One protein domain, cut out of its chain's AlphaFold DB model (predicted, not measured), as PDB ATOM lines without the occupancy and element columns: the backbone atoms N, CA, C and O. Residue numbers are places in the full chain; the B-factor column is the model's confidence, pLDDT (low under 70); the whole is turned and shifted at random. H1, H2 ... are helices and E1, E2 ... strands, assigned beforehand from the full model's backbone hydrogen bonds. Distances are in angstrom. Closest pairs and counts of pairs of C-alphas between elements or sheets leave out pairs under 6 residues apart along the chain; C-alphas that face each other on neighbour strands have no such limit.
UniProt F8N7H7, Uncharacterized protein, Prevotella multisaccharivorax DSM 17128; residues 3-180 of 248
ATOM      1  N   ALA A   3      44.118 104.789 181.718       85.06
ATOM      2  CA  ALA A   3      43.913 103.652 180.830       85.06
ATOM      3  C   ALA A   3      45.195 103.404 180.041       85.06
ATOM      4  O   ALA A   3      45.893 104.352 179.661       85.06
ATOM      5  N   LYS A   4      45.516 102.131 179.847       89.81
ATOM      6  CA  LYS A   4      46.696 101.708 179.114       89.81
ATOM      7  C   LYS A   4      46.267 101.255 177.726       89.81
ATOM      8  O   LYS A   4      45.407 100.393 177.615       89.81
ATOM      9  N   ILE A   5      46.867 101.826 176.692       92.19
ATOM     10  CA  ILE A   5      46.774 101.323 175.324       92.19
ATOM     11  C   ILE A   5      47.959 100.384 175.132       92.19
ATOM     12  O   ILE A   5      49.104 100.780 175.344       92.19
ATOM     13  N   ILE A   6      47.676  99.142 174.773       93.56
ATOM     14  CA  ILE A   6      48.671  98.126 174.463       93.56
ATOM     15  C   ILE A   6      48.664  97.951 172.952       93.56
ATOM     16  O   ILE A   6      47.603  97.721 172.374       93.56
ATOM     17  N   ILE A   7      49.831  98.106 172.331       94.31
ATOM     18  CA  ILE A   7      50.051  97.822 170.917       94.31
ATOM     19  C   ILE A   7      50.841  96.521 170.828       94.31
ATOM     20  O   ILE A   7      52.010  96.489 171.199       94.31
ATOM     21  N   ASP A   8      50.201  95.456 170.363       92.94
ATOM     22  CA  ASP A   8      50.799  94.129 170.225       92.94
ATOM     23  C   ASP A   8      51.144  93.853 168.758       92.94
ATOM     24  O   ASP A   8      50.333  94.134 167.870       92.94
ATOM     25  N   TYR A   9      52.324  93.282 168.507       92.44
ATOM     26  CA  TYR A   9      52.744  92.848 167.174       92.44
ATOM     27  C   TYR A   9      52.480  91.350 166.956       92.44
ATOM     28  O   TYR A   9      52.942  90.505 167.725       92.44
ATOM     29  N   ASP A  10      51.772  91.009 165.878       91.62
ATOM     30  CA  ASP A  10      51.604  89.633 165.407       91.62
ATOM     31  C   ASP A  10      52.679  89.304 164.358       91.62
ATOM     32  O   ASP A  10      52.625  89.770 163.218       91.62
ATOM     33  N   GLU A  11      53.647  88.456 164.721       88.31
ATOM     34  CA  GLU A  11      54.729  88.033 163.819       88.31
ATOM     35  C   GLU A  11      54.242  87.278 162.576       88.31
ATOM     36  O   GLU A  11      54.885  87.330 161.523       88.31
ATOM     37  N   LYS A  12      53.143  86.525 162.695       91.12
ATOM     38  CA  LYS A  12      52.645  85.651 161.631       91.12
ATOM     39  C   LYS A  12      52.001  86.472 160.526       91.12
ATOM     40  O   LYS A  12      52.231  86.190 159.349       91.12
ATOM     41  N   ASP A  13      51.180  87.437 160.918       91.19
ATOM     42  CA  ASP A  13      50.402  88.253 159.990       91.19
ATOM     43  C   ASP A  13      51.062  89.626 159.723       91.19
ATOM     44  O   ASP A  13      50.648  90.332 158.805       91.19
ATOM     45  N   GLN A  14      52.158  89.937 160.434       89.94
ATOM     46  CA  GLN A  14      52.972  91.159 160.327       89.94
ATOM     47  C   GLN A  14      52.149  92.436 160.504       89.94
ATOM     48  O   GLN A  14      52.255  93.385 159.726       89.94
ATOM     49  N   ILE A  15      51.297  92.429 161.526       92.88
ATOM     50  CA  ILE A  15      50.394  93.529 161.854       92.88
ATOM     51  C   ILE A  15      50.546  93.923 163.319       92.88
ATOM     52  O   ILE A  15      50.824  93.092 164.181       92.88
ATOM     53  N   TYR A  16      50.312  95.196 163.594       93.25
ATOM     54  CA  TYR A  16      50.103  95.726 164.927       93.25
ATOM     55  C   TYR A  16      48.612  95.750 165.238       93.25
ATOM     56  O   TYR A  16      47.790  96.030 164.364       93.25
ATOM     57  N   SER A  17      48.268  95.515 166.497       94.19
ATOM     58  CA  SER A  17      46.910  95.654 167.013       94.19
ATOM     59  C   SER A  17      46.909  96.507 168.275       94.19
ATOM     60  O   SER A  17      47.816  96.379 169.088       94.19
ATOM     61  N   ALA A  18      45.916  97.382 168.448       93.94
ATOM     62  CA  ALA A  18      45.743  98.152 169.680       93.94
ATOM     63  C   ALA A  18      44.521  97.694 170.473       93.94
ATOM     64  O   ALA A  18      43.423  97.549 169.928       93.94
ATOM     65  N   ASN A  19      44.715  97.533 171.778       92.12
ATOM     66  CA  ASN A  19      43.670  97.244 172.751       92.12
ATOM     67  C   ASN A  19      43.907  98.025 174.054       92.12
ATOM     68  O   ASN A  19      44.963  98.621 174.268       92.12
ATOM     69  N   SER A  20      42.906  98.047 174.930       89.06
ATOM     70  CA  SER A  20      43.036  98.607 176.272       89.06
ATOM     71  C   SER A  20      42.189  97.785 177.238       89.06
ATOM     72  O   SER A  20      40.962  97.884 177.185       89.06
ATOM     73  N   PRO A  21      42.801  96.995 178.140       85.81
ATOM     74  CA  PRO A  21      42.067  96.139 179.073       85.81
ATOM     75  C   PRO A  21      41.103  96.917 179.974       85.81
ATOM     76  O   PRO A  21      40.054  96.409 180.363       85.81
ATOM     77  N   GLU A  22      41.437  98.167 180.312       81.69
ATOM     78  CA  GLU A  22      40.552  99.025 181.098       81.69
ATOM     79  C   GLU A  22      39.332  99.514 180.311       81.69
ATOM     80  O   GLU A  22      38.381  99.991 180.932       81.69
ATOM     81  N   LEU A  23      39.367  99.420 178.977       78.75
ATOM     82  CA  LEU A  23      38.332  99.905 178.066       78.75
ATOM     83  C   LEU A  23      37.576  98.797 177.322       78.75
ATOM     84  O   LEU A  23      36.499  99.068 176.795       78.75
ATOM     85  N   GLU A  24      38.090  97.562 177.313       71.62
ATOM     86  CA  GLU A  24      37.427  96.385 176.729       71.62
ATOM     87  C   GLU A  24      35.953  96.213 177.140       71.62
ATOM     88  O   GLU A  24      35.153  95.851 176.273       71.62
ATOM     89  N   PRO A  25      35.532  96.514 178.388       68.81
ATOM     90  CA  PRO A  25      34.121  96.429 178.759       68.81
ATOM     91  C   PRO A  25      33.187  97.398 178.008       68.81
ATOM     92  O   PRO A  25      31.978  97.273 178.159       68.81
ATOM     93  N   TYR A  26      33.705  98.365 177.235       67.62
ATOM     94  CA  TYR A  26      32.926  99.477 176.661       67.62
ATOM     95  C   TYR A  26      32.810  99.461 175.134       67.62
ATOM     96  O   TYR A  26      32.534 100.498 174.544       67.62
ATOM     97  N   HIS A  27      33.011  98.310 174.487       67.69
ATOM     98  CA  HIS A  27      32.897  98.151 173.028       67.69
ATOM     99  C   HIS A  27      33.846  99.018 172.179       67.69
ATOM    100  O   HIS A  27      33.628  99.150 170.974       67.69
ATOM    101  N   ILE A  28      34.945  99.520 172.756       73.12
ATOM    102  CA  ILE A  28      35.976 100.222 171.982       73.12
ATOM    103  C   ILE A  28      36.662  99.211 171.066       73.12
ATOM    104  O   ILE A  28      37.415  98.348 171.521       73.12
ATOM    105  N   LEU A  29      36.387  99.316 169.766       76.38
ATOM    106  CA  LEU A  29      36.907  98.379 168.774       76.38
ATOM    107  C   LEU A  29      38.437  98.414 168.745       76.38
ATOM    108  O   LEU A  29      39.038  99.469 168.508       76.38
ATOM    109  N   SER A  30      39.045  97.239 168.925       83.25
ATOM    110  CA  SER A  30      40.445  97.028 168.582       83.25
ATOM    111  C   SER A  30      40.668  97.398 167.119       83.25
ATOM    112  O   SER A  30      39.785  97.247 166.269       83.25
ATOM    113  N   THR A  31      41.854  97.910 166.825       87.06
ATOM    114  CA  THR A  31      42.242  98.272 165.462       87.06
ATOM    115  C   THR A  31      43.522  97.551 165.102       87.06
ATOM    116  O   THR A  31      44.372  97.352 165.965       87.06
ATOM    117  N   GLU A  32      43.640  97.176 163.835       91.44
ATOM    118  CA  GLU A  32      44.792  96.481 163.268       91.44
ATOM    119  C   GLU A  32      45.381  97.315 162.129       91.44
ATOM    120  O   GLU A  32      44.657  98.051 161.450       91.44
ATOM    121  N   GLY A  33      46.687  97.215 161.912       90.06
ATOM    122  CA  GLY A  33      47.384  97.960 160.869       90.06
ATOM    123  C   GLY A  33      48.842  97.545 160.739       90.06
ATOM    124  O   GLY A  33      49.347  96.758 161.530       90.06
ATOM    125  N   TYR A  34      49.521  98.062 159.721       89.62
ATOM    126  CA  TYR A  34      50.913  97.699 159.437       89.62
ATOM    127  C   TYR A  34      51.931  98.594 160.147       89.62
ATOM    128  O   TYR A  34      53.093  98.219 160.254       89.62
ATOM    129  N   GLU A  35      51.500  99.752 160.649       91.69
ATOM    130  CA  GLU A  35      52.365 100.734 161.299       91.69
ATOM    131  C   GLU A  35      51.765 101.163 162.645       91.69
ATOM    132  O   GLU A  35      50.554 101.379 162.773       91.69
ATOM    133  N   ILE A  36      52.625 101.303 163.657       93.12
ATOM    134  CA  ILE A  36      52.253 101.717 165.017       93.12
ATOM    135  C   ILE A  36      51.476 103.049 165.040       93.12
ATOM    136  O   ILE A  36      50.452 103.112 165.731       93.12
ATOM    137  N   PRO A  37      51.895 104.106 164.310       94.50
ATOM    138  CA  PRO A  37      51.198 105.388 164.321       94.50
ATOM    139  C   PRO A  37      49.753 105.275 163.861       94.50
ATOM    140  O   PRO A  37      48.857 105.774 164.538       94.50
ATOM    141  N   ASP A  38      49.516 104.561 162.762       92.81
ATOM    142  CA  ASP A  38      48.176 104.379 162.217       92.81
ATOM    143  C   ASP A  38      47.284 103.634 163.210       92.81
ATOM    144  O   ASP A  38      46.153 104.049 163.465       92.81
ATOM    145  N   VAL A  39      47.797 102.562 163.813       94.69
ATOM    146  CA  VAL A  39      47.067 101.773 164.810       94.69
ATOM    147  C   VAL A  39      46.713 102.623 166.033       94.69
ATOM    148  O   VAL A  39      45.552 102.650 166.448       94.69
ATOM    149  N   LEU A  40      47.662 103.386 166.579       95.12
ATOM    150  CA  LEU A  40      47.396 104.260 167.722       95.12
ATOM    151  C   LEU A  40      46.379 105.361 167.382       95.12
ATOM    152  O   LEU A  40      45.448 105.619 168.149       95.12
ATOM    153  N   GLU A  41      46.547 106.010 166.232       95.19
ATOM    154  CA  GLU A  41      45.693 107.100 165.766       95.19
ATOM    155  C   GLU A  41      44.244 106.654 165.559       95.19
ATOM    156  O   GLU A  41      43.313 107.309 166.042       95.19
ATOM    157  N   HIS A  42      44.039 105.510 164.903       93.62
ATOM    158  CA  HIS A  42      42.705 104.947 164.700       93.62
ATOM    159  C   HIS A  42      42.060 104.533 166.021       93.62
ATOM    160  O   HIS A  42      40.876 104.812 166.233       93.62
ATOM    161  N   TYR A  43      42.828 103.936 166.937       93.38
ATOM    162  CA  TYR A  43      42.309 103.527 168.239       93.38
ATOM    163  C   TYR A  43      41.815 104.736 169.041       93.38
ATOM    164  O   TYR A  43      40.677 104.761 169.511       93.38
ATOM    165  N   VAL A  44      42.620 105.799 169.126       92.12
ATOM    166  CA  VAL A  44      42.241 107.019 169.854       92.12
ATOM    167  C   VAL A  44      41.098 107.776 169.165       92.12
ATOM    168  O   VAL A  44      40.245 108.352 169.844       92.12
ATOM    169  N   SER A  45      41.010 107.723 167.835       91.38
ATOM    170  CA  SER A  45      39.869 108.257 167.080       91.38
ATOM    171  C   SER A  45      38.558 107.516 167.393       91.38
ATOM    172  O   SER A  45      37.512 108.150 167.577       91.38
ATOM    173  N   ASN A  46      38.602 106.185 167.541       89.81
ATOM    174  CA  ASN A  46      37.443 105.398 167.976       89.81
ATOM    175  C   ASN A  46      36.985 105.809 169.382       89.81
ATOM    176  O   ASN A  46      35.790 106.046 169.576       89.81
ATOM    177  N   ILE A  47      37.928 106.008 170.314       87.75
ATOM    178  CA  ILE A  47      37.636 106.535 171.656       87.75
ATOM    179  C   ILE A  47      36.920 107.896 171.559       87.75
ATOM    180  O   ILE A  47      35.867 108.080 172.173       87.75
ATOM    181  N   GLU A  48      37.431 108.850 170.763       88.25
ATOM    182  CA  GLU A  48      36.790 110.172 170.601       88.25
ATOM    183  C   GLU A  48      35.348 110.046 170.077       88.25
ATOM    184  O   GLU A  48      34.428 110.741 170.538       88.25
ATOM    185  N   ARG A  49      35.139 109.163 169.094       87.06
ATOM    186  CA  ARG A  49      33.841 108.944 168.450       87.06
ATOM    187  C   ARG A  49      32.812 108.385 169.427       87.06
ATOM    188  O   ARG A  49      31.670 108.856 169.420       87.06
ATOM    189  N   GLU A  50      33.202 107.416 170.243       84.88
ATOM    190  CA  GLU A  50      32.319 106.763 171.211       84.88
ATOM    191  C   GLU A  50      31.980 107.682 172.382       84.88
ATOM    192  O   GLU A  50      30.799 107.846 172.695       84.88
ATOM    193  N   ILE A  51      32.958 108.424 172.919       83.50
ATOM    194  CA  ILE A  51      32.691 109.491 173.900       83.50
ATOM    195  C   ILE A  51      31.675 110.489 173.329       83.50
ATOM    196  O   ILE A  51      30.664 110.795 173.961       83.50
ATOM    197  N   SER A  52      31.888 110.944 172.089       83.56
ATOM    198  CA  SER A  52      30.973 111.879 171.425       83.56
ATOM    199  C   SER A  52      29.567 111.295 171.225       83.56
ATOM    200  O   SER A  52      28.584 112.038 171.212       83.56
ATOM    201  N   MET A  53      29.446 109.985 170.993       81.44
ATOM    202  CA  MET A  53      28.160 109.295 170.870       81.44
ATOM    203  C   MET A  53      27.421 109.278 172.204       81.44
ATOM    204  O   MET A  53      26.269 109.709 172.258       81.44
ATOM    205  N   CYS A  54      28.111 108.896 173.273       79.81
ATOM    206  CA  CYS A  54      27.558 108.856 174.616       79.81
ATOM    207  C   CYS A  54      27.123 110.230 175.124       79.81
ATOM    208  O   CYS A  54      26.034 110.373 175.678       79.81
ATOM    209  N   GLU A  55      27.899 111.281 174.857       79.75
ATOM    210  CA  GLU A  55      27.486 112.652 175.171       79.75
ATOM    211  C   GLU A  55      26.185 113.046 174.457       79.75
ATOM    212  O   GLU A  55      25.322 113.695 175.051       79.75
ATOM    213  N   ARG A  56      26.006 112.643 173.191       79.06
ATOM    214  CA  ARG A  56      24.763 112.908 172.449       79.06
ATOM    215  C   ARG A  56      23.578 112.138 173.020       79.06
ATOM    216  O   ARG A  56      22.499 112.719 173.090       79.06
ATOM    217  N   MET A  57      23.767 110.875 173.397       76.25
ATOM    218  CA  MET A  57      22.720 110.046 174.007       76.25
ATOM    219  C   MET A  57      22.255 110.659 175.332       76.25
ATOM    220  O   MET A  57      21.078 110.975 175.485       76.25
ATOM    221  N   LEU A  58      23.196 110.970 176.227       75.00
ATOM    222  CA  LEU A  58      22.898 111.556 177.537       75.00
ATOM    223  C   LEU A  58      22.234 112.939 177.438       75.00
ATOM    224  O   LEU A  58      21.349 113.261 178.225       75.00
ATOM    225  N   ASN A  59      22.620 113.767 176.461       76.44
ATOM    226  CA  ASN A  59      22.023 115.094 176.274       76.44
ATOM    227  C   ASN A  59      20.600 115.063 175.687       76.44
ATOM    228  O   ASN A  59      19.894 116.068 175.776       76.44
ATOM    229  N   ARG A  60      20.171 113.956 175.061       71.69
ATOM    230  CA  ARG A  60      18.815 113.824 174.500       71.69
ATOM    231  C   ARG A  60      17.755 113.477 175.545       71.69
ATOM    232  O   ARG A  60      16.578 113.666 175.262       71.69
ATOM    233  N   GLY A  61      18.154 113.036 176.740       59.38
ATOM    234  CA  GLY A  61      17.219 112.604 177.783       59.38
ATOM    235  C   GLY A  61      16.485 111.299 177.449       59.38
ATOM    236  O   GLY A  61      15.490 110.998 178.101       59.38
ATOM    237  N   ASP A  62      16.974 110.529 176.470       55.28
ATOM    238  CA  ASP A  62      16.470 109.195 176.096       55.28
ATOM    239  C   ASP A  62      16.905 108.128 177.123       55.28
ATOM    240  O   ASP A  62      17.368 107.052 176.768       55.28
ATOM    241  N   GLU A  63      16.775 108.400 178.426       54.34
ATOM    242  CA  GLU A  63      17.069 107.409 179.480       54.34
ATOM    243  C   GLU A  63      16.119 106.197 179.422       54.34
ATOM    244  O   GLU A  63      16.376 105.182 180.057       54.34
ATOM    245  N   THR A  64      15.010 106.288 178.678       54.22
ATOM    246  CA  THR A  64      13.958 105.262 178.638       54.22
ATOM    247  C   THR A  64      14.054 104.272 177.474       54.22
ATOM    248  O   THR A  64      13.240 103.355 177.443       54.22
ATOM    249  N   ASP A  65      14.996 104.451 176.540       55.09
ATOM    250  CA  ASP A  65      15.149 103.620 175.322       55.09
ATOM    251  C   ASP A  65      16.601 103.133 175.093       55.09
ATOM    252  O   ASP A  65      16.930 102.634 174.017       55.09
ATOM    253  N   ILE A  66      17.484 103.285 176.084       59.81
ATOM    254  CA  ILE A  66      18.858 102.763 176.043       59.81
ATOM    255  C   ILE A  66      18.881 101.481 176.878       59.81
ATOM    256  O   ILE A  66      18.481 101.513 178.041       59.81
ATOM    257  N   ASP A  67      19.328 100.364 176.298       68.00
ATOM    258  CA  ASP A  67      19.536  99.127 177.055       68.00
ATOM    259  C   ASP A  67      20.547  99.391 178.191       68.00
ATOM    260  O   ASP A  67      21.524 100.116 177.999       68.00
ATOM    261  N   ASP A  68      20.324  98.821 179.382       66.06
ATOM    262  CA  ASP A  68      21.108  99.129 180.597       66.06
ATOM    263  C   ASP A  68      22.638  99.006 180.376       66.06
ATOM    264  O   ASP A  68      23.411  99.796 180.921       66.06
ATOM    265  N   GLU A  69      23.078  98.071 179.523       66.38
ATOM    266  CA  GLU A  69      24.491  97.875 179.149       66.38
ATOM    267  C   GLU A  69      25.083  99.075 178.380       66.38
ATOM    268  O   GLU A  69      26.196  99.513 178.684       66.38
ATOM    269  N   ASP A  70      24.336  99.660 177.438       68.56
ATOM    270  CA  ASP A  70      24.770 100.827 176.658       68.56
ATOM    271  C   ASP A  70      24.825 102.092 177.531       68.56
ATOM    272  O   ASP A  70      25.697 102.953 177.362       68.56
ATOM    273  N   PHE A  71      23.909 102.212 178.497       69.12
ATOM    274  CA  PHE A  71      23.910 103.325 179.443       69.12
ATOM    275  C   PHE A  71      25.108 103.247 180.395       69.12
ATOM    276  O   PHE A  71      25.812 104.248 180.575       69.12
ATOM    277  N   ASP A  72      25.383 102.068 180.956       68.50
ATOM    278  CA  ASP A  72      26.544 101.839 181.816       68.50
ATOM    279  C   ASP A  72      27.856 102.073 181.055       68.50
ATOM    280  O   ASP A  72      28.740 102.782 181.555       68.50
ATOM    281  N   ALA A  73      27.958 101.591 179.811       68.88
ATOM    282  CA  ALA A  73      29.099 101.875 178.947       68.88
ATOM    283  C   ALA A  73      29.274 103.382 178.723       68.88
ATOM    284  O   ALA A  73      30.374 103.917 178.890       68.88
ATOM    285  N   CYS A  74      28.189 104.109 178.451       72.25
ATOM    286  CA  CYS A  74      28.251 105.555 178.277       72.25
ATOM    287  C   CYS A  74      28.595 106.330 179.549       72.25
ATOM    288  O   CYS A  74      29.299 107.346 179.480       72.25
ATOM    289  N   MET A  75      28.153 105.865 180.715       69.88
ATOM    290  CA  MET A  75      28.525 106.458 181.995       69.88
ATOM    291  C   MET A  75      30.013 106.273 182.286       69.88
ATOM    292  O   MET A  75      30.662 107.224 182.740       69.88
ATOM    293  N   VAL A  76      30.585 105.110 181.967       66.69
ATOM    294  CA  VAL A  76      32.026 104.914 182.126       66.69
ATOM    295  C   VAL A  76      32.819 105.684 181.078       66.69
ATOM    296  O   VAL A  76      33.736 106.410 181.457       66.69
ATOM    297  N   LEU A  77      32.436 105.646 179.800       70.12
ATOM    298  CA  LEU A  77      33.084 106.437 178.747       70.12
ATOM    299  C   LEU A  77      33.069 107.941 179.068       70.12
ATOM    300  O   LEU A  77      34.042 108.650 178.827       70.12
ATOM    301  N   LYS A  78      32.015 108.453 179.708       68.44
ATOM    302  CA  LYS A  78      31.990 109.837 180.203       68.44
ATOM    303  C   LYS A  78      32.916 110.054 181.405       68.44
ATOM    304  O   LYS A  78      33.545 111.111 181.512       68.44
ATOM    305  N   ALA A  79      33.046 109.069 182.294       62.31
ATOM    306  CA  ALA A  79      34.037 109.079 183.375       62.31
ATOM    307  C   ALA A  79      35.492 108.993 182.863       62.31
ATOM    308  O   ALA A  79      36.423 109.330 183.602       62.31
ATOM    309  N   LEU A  80      35.689 108.598 181.600       62.94
ATOM    310  CA  LEU A  80      36.974 108.676 180.909       62.94
ATOM    311  C   LEU A  80      37.345 110.097 180.473       62.94
ATOM    312  O   LEU A  80      38.500 110.330 180.130       62.94
ATOM    313  N   THR A  81      36.441 111.078 180.523       66.31
ATOM    314  CA  THR A  81      36.853 112.462 180.250       66.31
ATOM    315  C   THR A  81      37.940 112.911 181.238       66.31
ATOM    316  O   THR A  81      37.852 112.687 182.448       66.31
ATOM    317  N   GLY A  82      39.009 113.519 180.723       65.44
ATOM    318  CA  GLY A  82      40.219 113.788 181.509       65.44
ATOM    319  C   GLY A  82      41.139 112.563 181.693       65.44
ATOM    320  O   GLY A  82      41.753 112.377 182.755       65.44
ATOM    321  N   LEU A  83      41.150 111.686 180.689       67.00
ATOM    322  CA  LEU A  83      41.911 110.442 180.607       67.00
ATOM    323  C   LEU A  83      43.419 110.679 180.731       67.00
ATOM    324  O   LEU A  83      44.000 111.542 180.079       67.00
ATOM    325  N   TRP A  84      44.060 109.828 181.524       76.06
ATOM    326  CA  TRP A  84      45.506 109.654 181.503       76.06
ATOM    327  C   TRP A  84      45.776 108.426 180.650       76.06
ATOM    328  O   TRP A  84      45.700 107.302 181.150       76.06
ATOM    329  N   LEU A  85      46.000 108.649 179.359       87.12
ATOM    330  CA  LEU A  85      46.408 107.585 178.453       87.12
ATOM    331  C   LEU A  85      47.904 107.332 178.589       87.12
ATOM    332  O   LEU A  85      48.694 108.240 178.853       87.12
ATOM    333  N   TYR A  86      48.269 106.071 178.429       90.88
ATOM    334  CA  TYR A  86      49.648 105.630 178.340       90.88
ATOM    335  C   TYR A  86      49.722 104.489 177.334       90.88
ATOM    336  O   TYR A  86      48.932 103.554 177.426       90.88
ATOM    337  N   VAL A  87      50.652 104.577 176.398       92.56
ATOM    338  CA  VAL A  87      50.880 103.610 175.330       92.56
ATOM    339  C   VAL A  87      52.076 102.748 175.693       92.56
ATOM    340  O   VAL A  87      53.144 103.263 176.034       92.56
ATOM    341  N   GLU A  88      51.890 101.441 175.601       92.75
ATOM    342  CA  GLU A  88      52.944 100.439 175.677       92.75
ATOM    343  C   GLU A  88      52.942  99.631 174.387       92.75
ATOM    344  O   GLU A  88      51.878  99.221 173.927       92.75
ATOM    345  N   VAL A  89      54.124  99.415 173.818       90.06
ATOM    346  CA  VAL A  89      54.304  98.578 172.632       90.06
ATOM    347  C   VAL A  89      54.966  97.279 173.064       90.06
ATOM    348  O   VAL A  89      56.006  97.301 173.721       90.06
ATOM    349  N   ASN A  90      54.355  96.164 172.686       89.38
ATOM    350  CA  ASN A  90      54.880  94.819 172.845       89.38
ATOM    351  C   ASN A  90      55.367  94.332 171.476       89.38
ATOM    352  O   ASN A  90      54.671  93.597 170.772       89.38
ATOM    353  N   GLU A  91      56.560  94.779 171.095       81.81
ATOM    354  CA  GLU A  91      57.249  94.370 169.871       81.81
ATOM    355  C   GLU A  91      58.563  93.632 170.197       81.81
ATOM    356  O   GLU A  91      59.163  93.883 171.247       81.81
ATOM    357  N   PRO A  92      59.021  92.706 169.337       74.69
ATOM    358  CA  PRO A  92      60.364  92.134 169.417       74.69
ATOM    359  C   PRO A  92      61.472  93.201 169.367       74.69
ATOM    360  O   PRO A  92      61.416  94.126 168.557       74.69
ATOM    361  N   ASP A  93      62.524  93.033 170.181       69.75
ATOM    362  CA  ASP A  93      63.653  93.978 170.294       69.75
ATOM    363  C   ASP A  93      64.363  94.279 168.952       69.75
ATOM    364  O   ASP A  93      65.052  95.291 168.825       69.75
ATOM    365  N   ASP A  94      64.258  93.390 167.960       61.66
ATOM    366  CA  ASP A  94      64.895  93.503 166.643       61.66
ATOM    367  C   ASP A  94      64.030  94.193 165.575       61.66
ATOM    368  O   ASP A  94      64.528  94.450 164.474       61.66
ATOM    369  N   LEU A  95      62.774  94.520 165.894       58.88
ATOM    370  CA  LEU A  95      61.840  95.209 164.999       58.88
ATOM    371  C   LEU A  95      61.663  96.700 165.308       58.88
ATOM    372  O   LEU A  95      61.243  97.442 164.421       58.88
ATOM    373  N   GLY A  96      62.028  97.150 166.512       60.59
ATOM    374  CA  GLY A  96      61.832  98.533 166.939       60.59
ATOM    375  C   GLY A  96      62.652  99.526 166.118       60.59
ATOM    376  O   GLY A  96      63.862  99.684 166.317       60.59
ATOM    377  N   ASN A  97      61.996 100.233 165.194       62.72
ATOM    378  CA  ASN A  97      62.582 101.423 164.594       62.72
ATOM    379  C   ASN A  97      62.641 102.526 165.666       62.72
ATOM    380  O   ASN A  97      61.673 102.771 166.393       62.72
ATOM    381  N   ASN A  98      63.774 103.231 165.740       72.69
ATOM    382  CA  ASN A  98      63.920 104.390 166.617       72.69
ATOM    383  C   ASN A  98      62.792 105.410 166.387       72.69
ATOM    384  O   ASN A  98      62.354 106.038 167.348       72.69
ATOM    385  N   ASP A  99      62.299 105.552 165.155       78.25
ATOM    386  CA  ASP A  99      61.272 106.543 164.820       78.25
ATOM    387  C   ASP A  99      59.894 106.197 165.409       78.25
ATOM    388  O   ASP A  99      59.248 107.070 165.993       78.25
ATOM    389  N   ASP A 100      59.478 104.926 165.364       82.69
ATOM    390  CA  ASP A 100      58.227 104.468 165.991       82.69
ATOM    391  C   ASP A 100      58.298 104.598 167.516       82.69
ATOM    392  O   ASP A 100      57.366 105.085 168.164       82.69
ATOM    393  N   THR A 101      59.461 104.273 168.092       84.19
ATOM    394  CA  THR A 101      59.729 104.496 169.517       84.19
ATOM    395  C   THR A 101      59.613 105.983 169.875       84.19
ATOM    396  O   THR A 101      59.018 106.338 170.898       84.19
ATOM    397  N   MET A 102      60.152 106.884 169.045       89.94
ATOM    398  CA  MET A 102      60.051 108.331 169.271       89.94
ATOM    399  C   MET A 102      58.609 108.826 169.163       89.94
ATOM    400  O   MET A 102      58.183 109.627 170.000       89.94
ATOM    401  N   TYR A 103      57.836 108.329 168.201       95.25
ATOM    402  CA  TYR A 103      56.426 108.672 168.062       95.25
ATOM    403  C   TYR A 103      55.608 108.257 169.292       95.25
ATOM    404  O   TYR A 103      54.876 109.071 169.861       95.25
ATOM    405  N   VAL A 104      55.785 107.024 169.774       94.81
ATOM    406  CA  VAL A 104      55.107 106.529 170.983       94.81
ATOM    407  C   VAL A 104      55.525 107.319 172.224       94.81
ATOM    408  O   VAL A 104      54.684 107.679 173.053       94.81
ATOM    409  N   ASN A 105      56.809 107.666 172.346       94.00
ATOM    410  CA  ASN A 105      57.289 108.532 173.424       94.00
ATOM    411  C   ASN A 105      56.641 109.922 173.368       94.00
ATOM    412  O   ASN A 105      56.213 110.442 174.402       94.00
ATOM    413  N   ALA A 106      56.515 110.514 172.177       96.69
ATOM    414  CA  ALA A 106      55.816 111.780 171.991       96.69
ATOM    415  C   ALA A 106      54.334 111.678 172.370       96.69
ATOM    416  O   ALA A 106      53.839 112.550 173.087       96.69
ATOM    417  N   ALA A 107      53.648 110.598 171.985       96.56
ATOM    418  CA  ALA A 107      52.264 110.343 172.378       96.56
ATOM    419  C   ALA A 107      52.118 110.271 173.905       96.56
ATOM    420  O   ALA A 107      51.261 110.938 174.481       96.56
ATOM    421  N   ASN A 108      53.005 109.543 174.586       95.19
ATOM    422  CA  ASN A 108      53.002 109.434 176.046       95.19
ATOM    423  C   ASN A 108      53.248 110.774 176.757       95.19
ATOM    424  O   ASN A 108      52.592 111.078 177.763       95.19
ATOM    425  N   ILE A 109      54.160 111.600 176.236       95.06
ATOM    426  CA  ILE A 109      54.394 112.964 176.730       95.06
ATOM    427  C   ILE A 109      53.131 113.814 176.535       95.06
ATOM    428  O   ILE A 109      52.645 114.418 177.494       95.06
ATOM    429  N   MET A 110      52.572 113.816 175.323       95.44
ATOM    430  CA  MET A 110      51.371 114.565 174.945       95.44
ATOM    431  C   MET A 110      50.173 114.194 175.831       95.44
ATOM    432  O   MET A 110      49.567 115.076 176.445       95.44
ATOM    433  N   PHE A 111      49.885 112.898 175.992       93.94
ATOM    434  CA  PHE A 111      48.799 112.420 176.848       93.94
ATOM    435  C   PHE A 111      48.978 112.852 178.299       93.94
ATOM    436  O   PHE A 111      48.014 113.259 178.941       93.94
ATOM    437  N   THR A 112      50.208 112.814 178.812       91.69
ATOM    438  CA  THR A 112      50.502 113.220 180.190       91.69
ATOM    439  C   THR A 112      50.269 114.715 180.403       91.69
ATOM    440  O   THR A 112      49.649 115.110 181.392       91.69
ATOM    441  N   LEU A 113      50.766 115.556 179.493       92.75
ATOM    442  CA  LEU A 113      50.715 117.011 179.645       92.75
ATOM    443  C   LEU A 113      49.307 117.567 179.419       92.75
ATOM    444  O   LEU A 113      48.884 118.467 180.145       92.75
ATOM    445  N   HIS A 114      48.552 116.987 178.485       92.19
ATOM    446  CA  HIS A 114      47.223 117.467 178.111       92.19
ATOM    447  C   HIS A 114      46.060 116.681 178.746       92.19
ATOM    448  O   HIS A 114      44.904 117.000 178.471       92.19
ATOM    449  N   ALA A 115      46.320 115.721 179.649       87.69
ATOM    450  CA  ALA A 115      45.312 114.841 180.269       87.69
ATOM    451  C   ALA A 115      44.089 115.560 180.867       87.69
ATOM    452  O   ALA A 115      43.024 114.972 180.999       87.69
ATOM    453  N   LYS A 116      44.228 116.818 181.299       86.94
ATOM    454  CA  LYS A 116      43.141 117.610 181.911       86.94
ATOM    455  C   LYS A 116      42.799 118.876 181.132       86.94
ATOM    456  O   LYS A 116      41.963 119.661 181.580       86.94
ATOM    457  N   GLN A 117      43.467 119.100 180.008       91.19
ATOM    458  CA  GLN A 117      43.227 120.265 179.177       91.19
ATOM    459  C   GLN A 117      41.973 120.031 178.344       91.19
ATOM    460  O   GLN A 117      41.760 118.952 177.792       91.19
ATOM    461  N   LYS A 118      41.138 121.064 178.263       91.06
ATOM    462  CA  LYS A 118      39.967 121.082 177.393       91.06
ATOM    463  C   LYS A 118      40.216 122.024 176.229       91.06
ATOM    464  O   LYS A 118      40.810 123.088 176.405       91.06
ATOM    465  N   ASP A 119      39.745 121.636 175.054       91.19
ATOM    466  CA  ASP A 119      39.717 122.510 173.894       91.19
ATOM    467  C   ASP A 119      38.593 123.559 174.010       91.19
ATOM    468  O   ASP A 119      37.797 123.588 174.954       91.19
ATOM    469  N   LYS A 120      38.503 124.438 173.011       87.12
ATOM    470  CA  LYS A 120      37.468 125.484 172.955       87.12
ATOM    471  C   LYS A 120      36.048 124.943 172.748       87.12
ATOM    472  O   LYS A 120      35.097 125.685 172.978       87.12
ATOM    473  N   ALA A 121      35.900 123.695 172.310       86.69
ATOM    474  CA  ALA A 121      34.625 122.996 172.192       86.69
ATOM    475  C   ALA A 121      34.244 122.241 173.483       86.69
ATOM    476  O   ALA A 121      33.156 121.673 173.552       86.69
ATOM    477  N   GLY A 122      35.109 122.242 174.506       87.69
ATOM    478  CA  GLY A 122      34.916 121.510 175.758       87.69
ATOM    479  C   GLY A 122      35.335 120.035 175.703       87.69
ATOM    480  O   GLY A 122      35.125 119.317 176.682       87.69
ATOM    481  N   ARG A 123      35.945 119.581 174.599       87.62
ATOM    482  CA  ARG A 123      36.473 118.216 174.438       87.62
ATOM    483  C   ARG A 123      37.862 118.091 175.049       87.62
ATOM    484  O   ARG A 123      38.538 119.096 175.256       87.62
ATOM    485  N   ASP A 124      38.297 116.868 175.343       90.75
ATOM    486  CA  ASP A 124      39.671 116.636 175.804       90.75
ATOM    487  C   ASP A 124      40.681 117.044 174.727       90.75
ATOM    488  O   ASP A 124      40.555 116.685 173.555       90.75
ATOM    489  N   TYR A 125      41.685 117.821 175.136       93.06
ATOM    490  CA  TYR A 125      42.631 118.437 174.209       93.06
ATOM    491  C   TYR A 125      43.503 117.417 173.484       93.06
ATOM    492  O   TYR A 125      43.879 117.661 172.346       93.06
ATOM    493  N   ILE A 126      43.759 116.257 174.098       93.31
ATOM    494  CA  ILE A 126      44.569 115.168 173.526       93.31
ATOM    495  C   ILE A 126      44.132 114.769 172.109       93.31
ATOM    496  O   ILE A 126      44.958 114.368 171.295       93.31
ATOM    497  N   PHE A 127      42.844 114.917 171.779       94.31
ATOM    498  CA  PHE A 127      42.336 114.577 170.454       94.31
ATOM    499  C   PHE A 127      42.802 115.560 169.373       94.31
ATOM    500  O   PHE A 127      42.849 115.202 168.201       94.31
ATOM    501  N   HIS A 128      43.154 116.800 169.731       95.75
ATOM    502  CA  HIS A 128      43.686 117.777 168.782       95.75
ATOM    503  C   HIS A 128      45.055 117.376 168.216       95.75
ATOM    504  O   HIS A 128      45.100 117.134 167.008       95.75
ATOM    505  N   PRO A 129      46.120 117.189 169.018       97.00
ATOM    506  CA  PRO A 129      47.400 116.719 168.492       97.00
ATOM    507  C   PRO A 129      47.283 115.398 167.716       97.00
ATOM    508  O   PRO A 129      47.911 115.257 166.670       97.00
ATOM    509  N   MET A 130      46.412 114.472 168.146       97.00
ATOM    510  CA  MET A 130      46.159 113.222 167.412       97.00
ATOM    511  C   MET A 130      45.563 113.468 166.020       97.00
ATOM    512  O   MET A 130      46.065 112.927 165.039       97.00
ATOM    513  N   ARG A 131      44.544 114.331 165.881       97.19
ATOM    514  CA  ARG A 131      43.978 114.671 164.560       97.19
ATOM    515  C   ARG A 131      44.969 115.413 163.662       97.19
ATOM    516  O   ARG A 131      44.929 115.228 162.447       97.19
ATOM    517  N   VAL A 132      45.845 116.243 164.233       98.31
ATOM    518  CA  VAL A 132      46.923 116.906 163.478       98.31
ATOM    519  C   VAL A 132      47.945 115.867 162.996       98.31
ATOM    520  O   VAL A 132      48.315 115.888 161.822       98.31
ATOM    521  N   SER A 133      48.330 114.914 163.852       98.31
ATOM    522  CA  SER A 133      49.215 113.790 163.504       98.31
ATOM    523  C   SER A 133      48.632 112.914 162.391       98.31
ATOM    524  O   SER A 133      49.306 112.632 161.404       98.31
ATOM    525  N   MET A 134      47.341 112.584 162.452       97.31
ATOM    526  CA  MET A 134      46.658 111.798 161.411       97.31
ATOM    527  C   MET A 134      46.710 112.417 160.012       97.31
ATOM    528  O   MET A 134      46.605 111.707 159.016       97.31
ATOM    529  N   LYS A 135      46.859 113.741 159.915       97.69
ATOM    530  CA  LYS A 135      46.992 114.454 158.637       97.69
ATOM    531  C   LYS A 135      48.438 114.575 158.146       97.69
ATOM    532  O   LYS A 135      48.677 115.116 157.066       97.69
ATOM    533  N   CYS A 136      49.405 114.139 158.943       97.38
ATOM    534  CA  CYS A 136      50.819 114.159 158.603       97.38
ATOM    535  C   CYS A 136      51.220 112.844 157.920       97.38
ATOM    536  O   CYS A 136      50.780 111.772 158.327       97.38
ATOM    537  N   ASN A 137      52.073 112.935 156.895       93.56
ATOM    538  CA  ASN A 137      52.463 111.779 156.078       93.56
ATOM    539  C   ASN A 137      53.755 111.102 156.556       93.56
ATOM    540  O   ASN A 137      53.954 109.928 156.276       93.56
ATOM    541  N   LEU A 138      54.647 111.847 157.218       95.06
ATOM    542  CA  LEU A 138      55.939 111.342 157.690       95.06
ATOM    543  C   LEU A 138      55.910 111.154 159.203       95.06
ATOM    544  O   LEU A 138      55.330 111.990 159.906       95.06
ATOM    545  N   ILE A 139      56.574 110.117 159.707       95.44
ATOM    546  CA  ILE A 139      56.617 109.799 161.139       95.44
ATOM    547  C   ILE A 139      57.213 110.938 161.975       95.44
ATOM    548  O   ILE A 139      56.731 111.249 163.065       95.44
ATOM    549  N   GLU A 140      58.190 111.656 161.434       96.75
ATOM    550  CA  GLU A 140      58.801 112.820 162.065       96.75
ATOM    551  C   GLU A 140      57.791 113.968 162.169       96.75
ATOM    552  O   GLU A 140      57.640 114.568 163.234       96.75
ATOM    553  N   SER A 141      57.024 114.233 161.105       97.75
ATOM    554  CA  SER A 141      55.960 115.250 161.123       97.75
ATOM    555  C   SER A 141      54.794 114.863 162.039       97.75
ATOM    556  O   SER A 141      54.278 115.719 162.755       97.75
ATOM    557  N   LYS A 142      54.433 113.573 162.097       98.31
ATOM    558  CA  LYS A 142      53.485 113.017 163.073       98.31
ATOM    559  C   LYS A 142      53.979 113.250 164.508       98.31
ATOM    560  O   LYS A 142      53.247 113.757 165.352       98.31
ATOM    561  N   THR A 143      55.259 112.991 164.767       98.12
ATOM    562  CA  THR A 143      55.889 113.210 166.078       98.12
ATOM    563  C   THR A 143      55.901 114.691 166.472       98.12
ATOM    564  O   THR A 143      55.526 115.035 167.594       98.12
ATOM    565  N   VAL A 144      56.258 115.595 165.549       98.50
ATOM    566  CA  VAL A 144      56.179 117.049 165.778       98.50
ATOM    567  C   VAL A 144      54.732 117.481 166.032       98.50
ATOM    568  O   VAL A 144      54.496 118.271 166.944       98.50
ATOM    569  N   ALA A 145      53.757 116.934 165.301       98.50
ATOM    570  CA  ALA A 145      52.339 117.210 165.517       98.50
ATOM    571  C   ALA A 145      51.860 116.805 166.917       98.50
ATOM    572  O   ALA A 145      51.104 117.550 167.534       98.50
ATOM    573  N   LEU A 146      52.325 115.685 167.473       98.38
ATOM    574  CA  LEU A 146      51.986 115.311 168.850       98.38
ATOM    575  C   LEU A 146      52.584 116.270 169.892       98.38
ATOM    576  O   LEU A 146      51.991 116.479 170.949       98.38
ATOM    577  N   LEU A 147      53.737 116.875 169.596       98.12
ATOM    578  CA  LEU A 147      54.471 117.738 170.524       98.12
ATOM    579  C   LEU A 147      54.195 119.239 170.355       98.12
ATOM    580  O   LEU A 147      54.629 120.007 171.214       98.12
ATOM    581  N   HIS A 148      53.513 119.674 169.293       97.50
ATOM    582  CA  HIS A 148      53.527 121.079 168.862       97.50
ATOM    583  C   HIS A 148      53.080 122.094 169.930       97.50
ATOM    584  O   HIS A 148      53.708 123.143 170.055       97.50
ATOM    585  N   ASP A 149      52.092 121.743 170.757       95.62
ATOM    586  CA  ASP A 149      51.596 122.601 171.847       95.62
ATOM    587  C   ASP A 149      52.185 122.263 173.222       95.62
ATOM    588  O   ASP A 149      51.989 122.987 174.198       95.62
ATOM    589  N   THR A 150      52.941 121.169 173.332       94.19
ATOM    590  CA  THR A 150      53.410 120.676 174.637       94.19
ATOM    591  C   THR A 150      54.375 121.646 175.316       94.19
ATOM    592  O   THR A 150      54.392 121.730 176.543       94.19
ATOM    593  N   VAL A 151      55.169 122.396 174.549       92.81
ATOM    594  CA  VAL A 151      56.112 123.392 175.084       92.81
ATOM    595  C   VAL A 151      55.415 124.718 175.408       92.81
ATOM    596  O   VAL A 151      55.815 125.391 176.354       92.81
ATOM    597  N   GLU A 152      54.372 125.096 174.663       88.00
ATOM    598  CA  GLU A 152      53.615 126.331 174.923       88.00
ATOM    599  C   GLU A 152      52.720 126.209 176.159       88.00
ATOM    600  O   GLU A 152      52.655 127.133 176.973       88.00
ATOM    601  N   ASP A 153      52.077 125.054 176.322       85.38
ATOM    602  CA  ASP A 153      51.028 124.847 177.321       85.38
ATOM    603  C   ASP A 153      51.523 124.169 178.611       85.38
ATOM    604  O   ASP A 153      50.732 123.902 179.523       85.38
ATOM    605  N   SER A 154      52.823 123.871 178.731       87.75
ATOM    606  CA  SER A 154      53.352 123.123 179.879       87.75
ATOM    607  C   SER A 154      54.752 123.555 180.343       87.75
ATOM    608  O   SER A 154      55.321 124.540 179.890       87.75
ATOM    609  N   ALA A 155      55.310 122.817 181.311       86.88
ATOM    610  CA  ALA A 155      56.675 123.007 181.806       86.88
ATOM    611  C   ALA A 155      57.747 122.278 180.965       86.88
ATOM    612  O   ALA A 155      58.924 122.288 181.336       86.88
ATOM    613  N   LEU A 156      57.357 121.601 179.879       92.56
ATOM    614  CA  LEU A 156      58.288 120.933 178.974       92.56
ATOM    615  C   LEU A 156      59.187 121.962 178.277       92.56
ATOM    616  O   LEU A 156      58.742 123.033 177.879       92.56
ATOM    617  N   THR A 157      60.467 121.632 178.111       95.62
ATOM    618  CA  THR A 157      61.438 122.494 177.429       95.62
ATOM    619  C   THR A 157      62.066 121.771 176.245       95.62
ATOM    620  O   THR A 157      62.139 120.542 176.216       95.62
ATOM    621  N   PHE A 158      62.604 122.529 175.286       96.88
ATOM    622  CA  PHE A 158      63.356 121.948 174.170       96.88
ATOM    623  C   PHE A 158      64.579 121.140 174.633       96.88
ATOM    624  O   PHE A 158      64.942 120.160 173.991       96.88
ATOM    625  N   ASP A 159      65.199 121.510 175.758       96.75
ATOM    626  CA  ASP A 159      66.296 120.731 176.346       96.75
ATOM    627  C   ASP A 159      65.813 119.372 176.852       96.75
ATOM    628  O   ASP A 159      66.482 118.370 176.621       96.75
ATOM    629  N   LYS A 160      64.615 119.305 177.448       95.31
ATOM    630  CA  LYS A 160      64.016 118.026 177.844       95.31
ATOM    631  C   LYS A 160      63.708 117.131 176.652       95.31
ATOM    632  O   LYS A 160      63.951 115.934 176.737       95.31
ATOM    633  N   LEU A 161      63.260 117.694 175.530       95.06
ATOM    634  CA  LEU A 161      63.096 116.920 174.295       95.06
ATOM    635  C   LEU A 161      64.433 116.324 173.818       95.06
ATOM    636  O   LEU A 161      64.497 115.155 173.456       95.06
ATOM    637  N   ARG A 162      65.533 117.083 173.897       94.88
ATOM    638  CA  ARG A 162      66.873 116.557 173.573       94.88
ATOM    639  C   ARG A 162      67.328 115.474 174.553       94.88
ATOM    640  O   ARG A 162      67.940 114.498 174.135       94.88
ATOM    641  N   GLU A 163      67.032 115.630 175.845       93.38
ATOM    642  CA  GLU A 163      67.317 114.611 176.865       93.38
ATOM    643  C   GLU A 163      66.534 113.310 176.623       93.38
ATOM    644  O   GLU A 163      67.067 112.232 176.872       93.38
ATOM    645  N   TYR A 164      65.314 113.400 176.084       91.12
ATOM    646  CA  TYR A 164      64.524 112.252 175.620       91.12
ATOM    647  C   TYR A 164      64.983 111.684 174.270       91.12
ATOM    648  O   TYR A 164      64.328 110.802 173.728       91.12
ATOM    649  N   GLN A 165      66.120 112.152 173.747       93.06
ATOM    650  CA  GLN A 165      66.759 111.658 172.525       93.06
ATOM    651  C   GLN A 165      65.958 111.885 171.233       93.06
ATOM    652  O   GLN A 165      66.279 111.277 170.214       93.06
ATOM    653  N   PHE A 166      64.992 112.813 171.229       94.19
ATOM    654  CA  PHE A 166      64.369 113.257 169.982       94.19
ATOM    655  C   PHE A 166      65.426 113.822 169.027       94.19
ATOM    656  O   PHE A 166      66.339 114.552 169.438       94.19
ATOM    657  N   SER A 167      65.291 113.494 167.739       95.00
ATOM    658  CA  SER A 167      66.222 113.942 166.706       95.00
ATOM    659  C   SER A 167      66.268 115.473 166.620       95.00
ATOM    660  O   SER A 167      65.316 116.177 166.973       95.00
ATOM    661  N   ALA A 168      67.383 116.013 166.122       96.12
ATOM    662  CA  ALA A 168      67.512 117.456 165.925       96.12
ATOM    663  C   ALA A 168      66.427 118.006 164.986       96.12
ATOM    664  O   ALA A 168      65.973 119.128 165.181       96.12
ATOM    665  N   GLU A 169      66.002 117.209 164.006       96.81
ATOM    666  CA  GLU A 169      64.939 117.551 163.066       96.81
ATOM    667  C   GLU A 169      63.587 117.707 163.773       96.81
ATOM    668  O   GLU A 169      62.970 118.762 163.665       96.81
ATOM    669  N   ILE A 170      63.189 116.733 164.602       97.38
ATOM    670  CA  ILE A 170      61.953 116.809 165.395       97.38
ATOM    671  C   ILE A 170      62.003 118.006 166.349       97.38
ATOM    672  O   ILE A 170      61.064 118.797 166.409       97.38
ATOM    673  N   VAL A 171      63.110 118.193 167.076       97.75
ATOM    674  CA  VAL A 171      63.247 119.319 168.015       97.75
ATOM    675  C   VAL A 171      63.167 120.663 167.285       97.75
ATOM    676  O   VAL A 171      62.522 121.584 167.783       97.75
ATOM    677  N   ASN A 172      63.790 120.791 166.109       98.25
ATOM    678  CA  ASN A 172      63.706 122.003 165.292       98.25
ATOM    679  C   ASN A 172      62.288 122.234 164.761       98.25
ATOM    680  O   ASN A 172      61.823 123.371 164.824       98.25
ATOM    681  N   GLY A 173      61.584 121.177 164.354       98.31
ATOM    682  CA  GLY A 173      60.176 121.238 163.971       98.31
ATOM    683  C   GLY A 173      59.293 121.751 165.106       98.31
ATOM    684  O   GLY A 173      58.532 122.696 164.904       98.31
ATOM    685  N   VAL A 174      59.457 121.227 166.330       98.31
ATOM    686  CA  VAL A 174      58.724 121.720 167.513       98.31
ATOM    687  C   VAL A 174      59.069 123.188 167.790       98.31
ATOM    688  O   VAL A 174      58.171 124.005 167.963       98.31
ATOM    689  N   ILE A 175      60.350 123.575 167.740       98.19
ATOM    690  CA  ILE A 175      60.760 124.987 167.863       98.19
ATOM    691  C   ILE A 175      60.087 125.851 166.790       98.19
ATOM    692  O   ILE A 175      59.667 126.976 167.079       98.19
ATOM    693  N   ALA A 176      59.999 125.366 165.551       98.25
ATOM    694  CA  ALA A 176      59.413 126.086 164.429       98.25
ATOM    695  C   ALA A 176      57.929 126.397 164.666       98.25
ATOM    696  O   ALA A 176      57.510 127.518 164.382       98.25
ATOM    697  N   VAL A 177      57.181 125.461 165.260       98.00
ATOM    698  CA  VAL A 177      55.746 125.601 165.568       98.00
ATOM    699  C   VAL A 177      55.440 126.117 166.974       98.00
ATOM    700  O   VAL A 177      54.277 126.342 167.277       98.00
ATOM    701  N   THR A 178      56.456 126.393 167.793       97.50
ATOM    702  CA  THR A 178      56.313 127.114 169.063       97.50
ATOM    703  C   THR A 178      56.556 128.616 168.867       97.50
ATOM    704  O   THR A 178      57.657 129.042 168.492       97.50
ATOM    705  N   ARG A 179      55.554 129.456 169.130       95.75
ATOM    706  CA  ARG A 179      55.629 130.921 169.075       95.75
ATOM    707  C   ARG A 179      56.541 131.456 170.177       95.75
ATOM    708  O   ARG A 179      56.428 131.113 171.352       95.75
ATOM    709  N   LYS A 180      57.448 132.364 169.813       94.88
ATOM    710  CA  LYS A 180      58.367 132.984 170.777       94.88
ATOM    711  C   LYS A 180      57.687 134.119 171.538       94.88
ATOM    712  O   LYS A 180      56.837 134.838 171.013       94.88
TER     713      LYS A 180
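This is residues 3 to 180 of the 248 residues of an uncharacterized protein of Prevotella multisaccharivorax DSM 17128 (UniProt F8N7H7). A small twisted sheet of four strands stands beside the start of one long helix, H1, which runs far past it to one end of the domain, where H2 folds back on it. On the other side, H3, H4 and H5 make a cluster of nearly aligned helices, H3 packing on edge strand E4 and H4 on H1; the hairpin of H6 and H7 packs on H5 through H7, at the opposite end from H2. The printed part has 178 residues, with named elements in the order E1 E2 E3 H1 H2 E4 H3 H4 H5 H6 H7; the sheet, E3 E2 E1 E4, is mixed, and the class is mixed, helices and strands. The whole is compact, with a radius of gyration of the C-alphas of 17.2 A, and flat, spanning 56 by 46 by 23 A.

In the sheet, E1 is residues 3 to 10, 22.2 A long from C-alpha 3 at (43.913, 103.652, 180.830); E2 is 15 to 19, E3 is 31 to 33, and E4 is 84 to 90, 19.6 A. H1, residues 36 to 60, covers 36.8 A and ends with C-alpha 60 at (18.815, 113.824, 174.500). H2 is residues 68 to 79, 16.5 A; H3 is 98 to 114, 24.1 A; H4 is 127 to 134; H5 is 139 to 147; H6 is 158 to 163. H7 is residues 168 to 177, ending with C-alpha 177 at (55.746, 125.601, 165.568).

E1, E2 and E3 form a meander, each strand the antiparallel neighbour of the one before; N 8 and O 17 are 2.9 A apart, N 16 and O 33 2.8 A. E1 and E4 are parallel, with N 5 and O 86 at 2.8 A. H1 is on the sheet, at the sheet's level, with a height over the sheet of 2.5 A. H1 touches H2 at a steep tilt of 67 degrees, with its residues 50 to 55 alone; the closest C-alphas, of Cys 54 and Cys 74, are 5.0 A apart. H1 touches H4, closest at the C-alphas of Glu 41 and Met 130, 6.4 A. H3 is on the sheet, the C-alphas of Tyr 86 in E4 and Asn 108 being 5.6 A apart. H3 touches H5 at a shallow tilt of 16 degrees, the same way, with the C-alphas of Tyr 103 and Thr 143 closest at 5.0 A. H4 and H5 form a helical hairpin, as do H6 and H7. H7 touches H5, closest at the C-alphas of Val 144 and Val 174, 5.6 A; H5 and H6 are apart. In the seven helices every O i to N i+4 pair is within hydrogen-bond range.

The two C-alphas farthest apart, of Thr 64 and Ala 168, are 56.4 A from each other. The printed part has no cut; its long links are E2 to E3 and H3 to H4. The mean pLDDT of the printed part is 86.3; 29 residues are under 70, among them residues 61 to 73 and 93 to 97.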